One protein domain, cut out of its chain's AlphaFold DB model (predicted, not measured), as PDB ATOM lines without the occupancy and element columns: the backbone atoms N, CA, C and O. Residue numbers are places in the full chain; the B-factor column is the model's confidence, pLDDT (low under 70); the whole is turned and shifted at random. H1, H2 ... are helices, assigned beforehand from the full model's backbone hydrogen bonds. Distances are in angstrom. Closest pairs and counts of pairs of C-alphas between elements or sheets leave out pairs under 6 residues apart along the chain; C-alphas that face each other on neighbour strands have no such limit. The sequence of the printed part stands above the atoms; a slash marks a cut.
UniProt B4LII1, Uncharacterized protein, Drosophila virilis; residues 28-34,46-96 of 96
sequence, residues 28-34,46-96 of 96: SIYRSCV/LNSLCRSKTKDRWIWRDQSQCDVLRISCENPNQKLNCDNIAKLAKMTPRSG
ATOM      1  N   SER A  28     -91.607  15.859 -61.489       88.62
ATOM      2  CA  SER A  28     -92.062  16.400 -62.775       88.62
ATOM      3  C   SER A  28     -93.571  16.633 -62.771       88.62
ATOM      4  O   SER A  28     -94.023  17.694 -63.192       88.62
ATOM      5  N   ILE A  29     -94.344  15.682 -62.237       86.12
ATOM      6  CA  ILE A  29     -95.804  15.807 -62.104       86.12
ATOM      7  C   ILE A  29     -96.168  16.993 -61.205       86.12
ATOM      8  O   ILE A  29     -97.038  17.785 -61.561       86.12
ATOM      9  N   TYR A  30     -95.476  17.164 -60.075       89.38
ATOM     10  CA  TYR A  30     -95.687  18.297 -59.177       89.38
ATOM     11  C   TYR A  30     -95.437  19.635 -59.881       89.38
ATOM     12  O   TYR A  30     -96.275  20.530 -59.804       89.38
ATOM     13  N   ARG A  31     -94.325  19.766 -60.617       89.12
ATOM     14  CA  ARG A  31     -94.006  20.991 -61.371       89.12
ATOM     15  C   ARG A  31     -95.086  21.318 -62.399       89.12
ATOM     16  O   ARG A  31     -95.530  22.461 -62.460       89.12
ATOM     17  N   SER A  32     -95.544  20.317 -63.151       88.00
ATOM     18  CA  SER A  32     -96.639  20.484 -64.109       88.00
ATOM     19  C   SER A  32     -97.949  20.866 -63.418       88.00
ATOM     20  O   SER A  32     -98.652  21.756 -63.886       88.00
ATOM     21  N   CYS A  33     -98.260  20.254 -62.273       87.94
ATOM     22  CA  CYS A  33     -99.442  20.597 -61.487       87.94
ATOM     23  C   CYS A  33     -99.405  22.055 -61.020       87.94
ATOM     24  O   CYS A  33    -100.363  22.787 -61.241       87.94
ATOM     25  N   VAL A  34     -98.287  22.502 -60.439       88.00
ATOM     26  CA  VAL A  34     -98.120  23.889 -59.979       88.00
ATOM     27  C   VAL A  34     -98.244  24.872 -61.146       88.00
ATOM     28  O   VAL A  34     -98.875  25.916 -60.995       88.00
ATOM     29  N   LEU A  46    -110.650  20.047 -48.412       86.81
ATOM     30  CA  LEU A  46    -109.988  18.868 -47.884       86.81
ATOM     31  C   LEU A  46    -109.287  19.247 -46.589       86.81
ATOM     32  O   LEU A  46    -109.245  18.448 -45.658       86.81
ATOM     33  N   ASN A  47    -108.774  20.477 -46.530       91.06
ATOM     34  CA  ASN A  47    -108.111  21.000 -45.361       91.06
ATOM     35  C   ASN A  47    -109.088  21.172 -44.203       91.06
ATOM     36  O   ASN A  47    -108.798  20.636 -43.136       91.06
ATOM     37  N   SER A  48    -110.259  21.796 -44.371       92.00
ATOM     38  CA  SER A  48    -111.237  21.848 -43.268       92.00
ATOM     39  C   SER A  48    -111.755  20.466 -42.869       92.00
ATOM     40  O   SER A  48    -111.800  20.156 -41.674       92.00
ATOM     41  N   LEU A  49    -112.069  19.598 -43.836       92.56
ATOM     42  CA  LEU A  49    -112.528  18.235 -43.562       92.56
ATOM     43  C   LEU A  49    -111.488  17.444 -42.763       92.56
ATOM     44  O   LEU A  49    -111.800  16.850 -41.727       92.56
ATOM     45  N   CYS A  50    -110.247  17.414 -43.243       94.31
ATOM     46  CA  CYS A  50    -109.201  16.634 -42.613       94.31
ATOM     47  C   CYS A  50    -108.745  17.251 -41.300       94.31
ATOM     48  O   CYS A  50    -108.561  16.503 -40.342       94.31
ATOM     49  N   ARG A  51    -108.666  18.582 -41.196       93.81
ATOM     50  CA  ARG A  51    -108.417  19.274 -39.927       93.81
ATOM     51  C   ARG A  51    -109.454  18.880 -38.882       93.81
ATOM     52  O   ARG A  51    -109.070  18.564 -37.765       93.81
ATOM     53  N   SER A  52    -110.736  18.805 -39.248       94.94
ATOM     54  CA  SER A  52    -111.798  18.338 -38.346       94.94
ATOM     55  C   SER A  52    -111.625  16.864 -37.944       94.94
ATOM     56  O   SER A  52    -111.634  16.540 -36.758       94.94
ATOM     57  N   LYS A  53    -111.383  15.961 -38.907       95.06
ATOM     58  CA  LYS A  53    -111.250  14.509 -38.651       95.06
ATOM     59  C   LYS A  53    -109.987  14.092 -37.897       95.06
ATOM     60  O   LYS A  53    -109.955  13.019 -37.290       95.06
ATOM     61  N   THR A  54    -108.929  14.886 -38.003       95.38
ATOM     62  CA  THR A  54    -107.602  14.579 -37.451       95.38
ATOM     63  C   THR A  54    -107.237  15.456 -36.264       95.38
ATOM     64  O   THR A  54    -106.146  15.287 -35.723       95.38
ATOM     65  N   LYS A  55    -108.135  16.359 -35.836       94.50
ATOM     66  CA  LYS A  55    -107.854  17.395 -34.833       94.50
ATOM     67  C   LYS A  55    -107.201  16.850 -33.564       94.50
ATOM     68  O   LYS A  55    -106.315  17.507 -33.038       94.50
ATOM     69  N   ASP A  56    -107.582  15.652 -33.125       94.81
ATOM     70  CA  ASP A  56    -107.095  15.052 -31.879       94.81
ATOM     71  C   ASP A  56    -105.747  14.327 -32.049       94.81
ATOM     72  O   ASP A  56    -105.049  14.081 -31.071       94.81
ATOM     73  N   ARG A  57    -105.351  13.999 -33.288       95.38
ATOM     74  CA  ARG A  57    -104.140  13.214 -33.595       95.38
ATOM     75  C   ARG A  57    -103.020  14.032 -34.224       95.38
ATOM     76  O   ARG A  57    -101.859  13.735 -33.969       95.38
ATOM     77  N   TRP A  58    -103.337  15.049 -35.023       96.38
ATOM     78  CA  TRP A  58    -102.360  15.744 -35.864       96.38
ATOM     79  C   TRP A  58    -102.502  17.263 -35.786       96.38
ATOM     80  O   TRP A  58    -103.611  17.804 -35.800       96.38
ATOM     81  N   ILE A  59    -101.371  17.969 -35.774       95.88
ATOM     82  CA  ILE A  59    -101.315  19.406 -36.051       95.88
ATOM     83  C   ILE A  59    -101.399  19.581 -37.571       95.88
ATOM     84  O   ILE A  59    -100.398  19.485 -38.282       95.88
ATOM     85  N   TRP A  60    -102.624  19.773 -38.069       94.62
ATOM     86  CA  TRP A  60    -102.892  19.839 -39.504       94.62
ATOM     87  C   TRP A  60    -102.220  21.049 -40.160       94.62
ATOM     88  O   TRP A  60    -102.422  22.186 -39.734       94.62
ATOM     89  N   ARG A  61    -101.476  20.793 -41.240       93.62
ATOM     90  CA  ARG A  61    -100.909  21.807 -42.135       93.62
ATOM     91  C   ARG A  61    -101.582  21.699 -43.491       93.62
ATOM     92  O   ARG A  61    -101.625  20.609 -44.060       93.62
ATOM     93  N   ASP A  62    -102.042  22.822 -44.025       91.12
ATOM     94  CA  ASP A  62    -102.812  22.804 -45.261       91.12
ATOM     95  C   ASP A  62    -102.000  22.249 -46.432       91.12
ATOM     96  O   ASP A  62    -100.818  22.556 -46.602       91.12
ATOM     97  N   GLN A  63    -102.637  21.365 -47.193       90.25
ATOM     98  CA  GLN A  63    -102.076  20.737 -48.378       90.25
ATOM     99  C   GLN A  63    -102.736  21.341 -49.613       90.25
ATOM    100  O   GLN A  63    -103.965  21.454 -49.673       90.25
ATOM    101  N   SER A  64    -101.927  21.705 -50.608       89.12
ATOM    102  CA  SER A  64    -102.449  22.027 -51.934       89.12
ATOM    103  C   SER A  64    -102.864  20.750 -52.666       89.12
ATOM    104  O   SER A  64    -102.418  19.645 -52.342       89.12
ATOM    105  N   GLN A  65    -103.668  20.884 -53.719       86.88
ATOM    106  CA  GLN A  65    -104.001  19.745 -54.576       86.88
ATOM    107  C   GLN A  65    -102.748  19.104 -55.196       86.88
ATOM    108  O   GLN A  65    -102.670  17.881 -55.309       86.88
ATOM    109  N   CYS A  66    -101.739  19.913 -55.531       89.50
ATOM    110  CA  CYS A  66    -100.465  19.416 -56.042       89.50
ATOM    111  C   CYS A  66     -99.657  18.667 -54.979       89.50
ATOM    112  O   CYS A  66     -98.992  17.685 -55.310       89.50
ATOM    113  N   ASP A  67     -99.740  19.066 -53.706       91.12
ATOM    114  CA  ASP A  67     -99.124  18.310 -52.611       91.12
ATOM    115  C   ASP A  67     -99.772  16.937 -52.457       91.12
ATOM    116  O   ASP A  67     -99.067  15.932 -52.403       91.12
ATOM    117  N   VAL A  68    -101.107  16.876 -52.470       90.88
ATOM    118  CA  VAL A  68    -101.848  15.609 -52.378       90.88
ATOM    119  C   VAL A  68    -101.543  14.707 -53.577       90.88
ATOM    120  O   VAL A  68    -101.320  13.508 -53.405       90.88
ATOM    121  N   LEU A  69    -101.460  15.276 -54.785       89.69
ATOM    122  CA  LEU A  69    -101.098  14.536 -55.995       89.69
ATOM    123  C   LEU A  69     -99.675  13.970 -55.914       89.69
ATOM    124  O   LEU A  69     -99.451  12.809 -56.259       89.69
ATOM    125  N   ARG A  70     -98.715  14.760 -55.416       92.75
ATOM    126  CA  ARG A  70     -97.344  14.292 -55.183       92.75
ATOM    127  C   ARG A  70     -97.315  13.156 -54.163       92.75
ATOM    128  O   ARG A  70     -96.713  12.127 -54.452       92.75
ATOM    129  N   ILE A  71     -98.016  13.301 -53.036       93.00
ATOM    130  CA  ILE A  71     -98.123  12.255 -52.006       93.00
ATOM    131  C   ILE A  71     -98.675  10.958 -52.609       93.00
ATOM    132  O   ILE A  71     -98.120   9.890 -52.360       93.00
ATOM    133  N   SER A  72     -99.720  11.046 -53.436       91.69
ATOM    134  CA  SER A  72    -100.295   9.889 -54.132       91.69
ATOM    135  C   SER A  72     -99.300   9.212 -55.070       91.69
ATOM    136  O   SER A  72     -99.230   7.988 -55.113       91.69
ATOM    137  N   CYS A  73     -98.554  10.006 -55.838       91.94
ATOM    138  CA  CYS A  73     -97.578   9.502 -56.795       91.94
ATOM    139  C   CYS A  73     -96.415   8.790 -56.093       91.94
ATOM    140  O   CYS A  73     -95.994   7.716 -56.515       91.94
ATOM    141  N   GLU A  74     -95.915   9.373 -55.002       92.69
ATOM    142  CA  GLU A  74     -94.807   8.814 -54.225       92.69
ATOM    143  C   GLU A  74     -95.219   7.554 -53.448       92.69
ATOM    144  O   GLU A  74     -94.371   6.723 -53.121       92.69
ATOM    145  N   ASN A  75     -96.517   7.389 -53.172       93.50
ATOM    146  CA  ASN A  75     -97.049   6.330 -52.317       93.50
ATOM    147  C   ASN A  75     -98.228   5.588 -52.983       93.50
ATOM    148  O   ASN A  75     -99.331   5.582 -52.432       93.50
ATOM    149  N   PRO A  76     -98.020   4.901 -54.125       88.88
ATOM    150  CA  PRO A  76     -99.105   4.304 -54.915       88.88
ATOM    151  C   PRO A  76     -99.889   3.209 -54.174       88.88
ATOM    152  O   PRO A  76    -101.045   2.951 -54.490       88.88
ATOM    153  N   ASN A  77     -99.280   2.590 -53.159       91.50
ATOM    154  CA  ASN A  77     -99.898   1.532 -52.354       91.50
ATOM    155  C   ASN A  77    -100.593   2.061 -51.084       91.50
ATOM    156  O   ASN A  77    -101.108   1.272 -50.294       91.50
ATOM    157  N   GLN A  78    -100.578   3.376 -50.838       91.44
ATOM    158  CA  GLN A  78    -101.178   3.982 -49.649       91.44
ATOM    159  C   GLN A  78    -102.527   4.614 -49.983       91.44
ATOM    160  O   GLN A  78    -102.660   5.403 -50.916       91.44
ATOM    161  N   LYS A  79    -103.543   4.323 -49.166       91.19
ATOM    162  CA  LYS A  79    -104.854   4.973 -49.288       91.19
ATOM    163  C   LYS A  79    -104.748   6.452 -48.901       91.19
ATOM    164  O   LYS A  79    -104.294   6.757 -47.800       91.19
ATOM    165  N   LEU A  80    -105.255   7.355 -49.740       90.06
ATOM    166  CA  LEU A  80    -105.338   8.800 -49.474       90.06
ATOM    167  C   LEU A  80    -106.487   9.145 -48.509       90.06
ATOM    168  O   LEU A  80    -107.497   9.729 -48.891       90.06
ATOM    169  N   ASN A  81    -106.355   8.754 -47.244       93.88
ATOM    170  CA  ASN A  81    -107.204   9.263 -46.164       93.88
ATOM    171  C   ASN A  81    -106.467  10.366 -45.379       93.88
ATOM    172  O   ASN A  81    -105.252  10.507 -45.505       93.88
ATOM    173  N   CYS A  82    -107.189  11.143 -44.565       95.25
ATOM    174  CA  CYS A  82    -106.610  12.279 -43.839       95.25
ATOM    175  C   CYS A  82    -105.427  11.894 -42.932       95.25
ATOM    176  O   CYS A  82    -104.442  12.622 -42.891       95.25
ATOM    177  N   ASP A  83    -105.484  10.744 -42.253       95.75
ATOM    178  CA  ASP A  83    -104.393  10.278 -41.384       95.75
ATOM    179  C   ASP A  83    -103.138   9.919 -42.177       95.75
ATOM    180  O   ASP A  83    -102.032  10.318 -41.820       95.75
ATOM    181  N   ASN A  84    -103.305   9.202 -43.284       96.38
ATOM    182  CA  ASN A  84    -102.202   8.844 -44.161       96.38
ATOM    183  C   ASN A  84    -101.615  10.087 -44.826       96.38
ATOM    184  O   ASN A  84    -100.397  10.198 -44.903       96.38
ATOM    185  N   ILE A  85    -102.444  11.046 -45.245       95.88
ATOM    186  CA  ILE A  85    -101.965  12.333 -45.761       95.88
ATOM    187  C   ILE A  85    -101.145  13.051 -44.686       95.88
ATOM    188  O   ILE A  85    -100.024  13.454 -44.973       95.88
ATOM    189  N   ALA A  86    -101.640  13.157 -43.449       96.44
ATOM    190  CA  ALA A  86    -100.909  13.800 -42.357       96.44
ATOM    191  C   ALA A  86     -99.564  13.116 -42.075       96.44
ATOM    192  O   ALA A  86     -98.527  13.777 -41.991       96.44
ATOM    193  N   LYS A  87     -99.563  11.781 -42.008       95.94
ATOM    194  CA  LYS A  87     -98.362  10.972 -41.793       95.94
ATOM    195  C   LYS A  87     -97.343  11.139 -42.923       95.94
ATOM    196  O   LYS A  87     -96.167  11.376 -42.660       95.94
ATOM    197  N   LEU A  88     -97.782  11.034 -44.176       96.44
ATOM    198  CA  LEU A  88     -96.918  11.136 -45.358       96.44
ATOM    199  C   LEU A  88     -96.419  12.570 -45.582       96.44
ATOM    200  O   LEU A  88     -95.276  12.767 -45.983       96.44
ATOM    201  N   ALA A  89     -97.224  13.573 -45.225       94.94
ATOM    202  CA  ALA A  89     -96.828  14.980 -45.186       94.94
ATOM    203  C   ALA A  89     -95.959  15.341 -43.963       94.94
ATOM    204  O   ALA A  89     -95.615  16.518 -43.796       94.94
ATOM    205  N   LYS A  90     -95.609  14.349 -43.126       95.94
ATOM    206  CA  LYS A  90     -94.779  14.473 -41.918       95.94
ATOM    207  C   LYS A  90     -95.299  15.535 -40.945       95.94
ATOM    208  O   LYS A  90     -94.533  16.348 -40.434       95.94
ATOM    209  N   MET A  91     -96.611  15.561 -40.726       95.81
ATOM    210  CA  MET A  91     -97.226  16.459 -39.750       95.81
ATOM    211  C   MET A  91     -96.848  16.060 -38.322       95.81
ATOM    212  O   MET A  91     -96.557  14.898 -38.041       95.81
ATOM    213  N   THR A  92     -96.876  17.026 -37.407       96.44
ATOM    214  CA  THR A  92     -96.599  16.782 -35.990       96.44
ATOM    215  C   THR A  92     -97.783  16.054 -35.343       96.44
ATOM    216  O   THR A  92     -98.914  16.545 -35.449       96.44
ATOM    217  N   PRO A  93     -97.573  14.905 -34.680       94.94
ATOM    218  CA  PRO A  93     -98.619  14.275 -33.886       94.94
ATOM    219  C   PRO A  93     -98.927  15.130 -32.648       94.94
ATOM    220  O   PRO A  93     -98.034  15.750 -32.078       94.94
ATOM    221  N   ARG A  94    -100.192  15.179 -32.226       90.88
ATOM    222  CA  ARG A  94    -100.600  15.841 -30.971       90.88
ATOM    223  C   ARG A  94    -100.366  14.972 -29.743       90.88
ATOM    224  O   ARG A  94    -100.109  15.494 -28.668       90.88
ATOM    225  N   SER A  95    -100.483  13.664 -29.914       76.56
ATOM    226  CA  SER A  95    -100.119  12.664 -28.920       76.56
ATOM    227  C   SER A  95     -98.669  12.260 -29.176       76.56
ATOM    228  O   SER A  95     -98.409  11.298 -29.903       76.56
ATOM    229  N   GLY A  96     -97.748  13.073 -28.671       57.09
ATOM    230  CA  GLY A  96     -96.315  12.814 -28.611       57.09
ATOM    231  C   GLY A  96     -95.835  13.078 -27.198       57.09
ATOM    232  O   GLY A  96     -96.303  14.089 -26.629       57.09
TER     233      GLY A  96
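Overview. This is residues 28 to 34 and 46 to 96 of the 96 residues of an uncharacterized protein of Drosophila virilis (UniProt B4LII1). Two antiparallel helices side by side, H1 and H3, make one end of an elongated body; H4, set steeply to H3, and H2, set crosswise to H4, make the other part, and few contacts join H3 to H4. A short antiparallel pairing of residues 58 to 59 with residues 92 to 93 ties the stretch after H2 to the last printed stretch, which follows H4. The printed part has 58 residues with four named helices, H1, H2, H3 and H4 along the chain, and no named strand, and its class is all helix. The whole is compact, with a radius of gyration of the C-alphas of 11.6 A, and the C-alphas span 35 by 22 by 16 A.

Arrangement. The longest helix by residues is H3, residues 65 to 74. It touches H1, residues 28 to 34, at a shallow tilt of 13 degrees, opposite ways; their closest C-alphas, those of Cys 33 and Cys 66, are 5.7 A apart. H3 only just touches H4, residues 82 to 88, with 3 pairs of C-alphas within 8 A. The closest C-alphas of H3 and H4, those of Ile 71 and Leu 88, are 6.8 A apart, and the two helices run the same way at a steep tilt of 61 degrees. H4 touches H2, residues 46 to 54, about perpendicular at 87 degrees; their closest C-alphas, those of Cys 50 and Cys 82, are 5.2 A apart. With 1 of these 3 touching pairs at a shallow tilt, the helix packing is mostly crossed, but only just. H1 is apart from H4 and from H2, and H2 is apart from H3. In H1, H2, H3 and H4 every O i to N i+4 pair is within hydrogen-bond range.

Along the chain. H3 runs 14.3 A from C-alpha 65 at (-104.001, 19.745, -54.576) to C-alpha 74 at (-94.807, 8.814, -54.225). H1 begins with C-alpha 28 at (-92.062, 16.400, -62.775) and measures 10.0 A from first to last C-alpha. H2 measures 11.5 A. H4 measures 9.9 A and ends with C-alpha 88 at (-96.918, 11.136, -45.358).

Size, cuts and confidence. The two C-alphas farthest apart, those of Ser 32 and Gly 96, are 36.3 A from each other. Residues 35 to 45 are cut out and not printed, and C-alphas 34 and 46 are 17.7 A apart across the cut, where the link from H1 to H2 lies. The links from H2 to H3 and from H3 to H4 are short, with 10 and 7 residues. The mean pLDDT of the printed part is 91.6, and residue 96, the chain's last, is under 70.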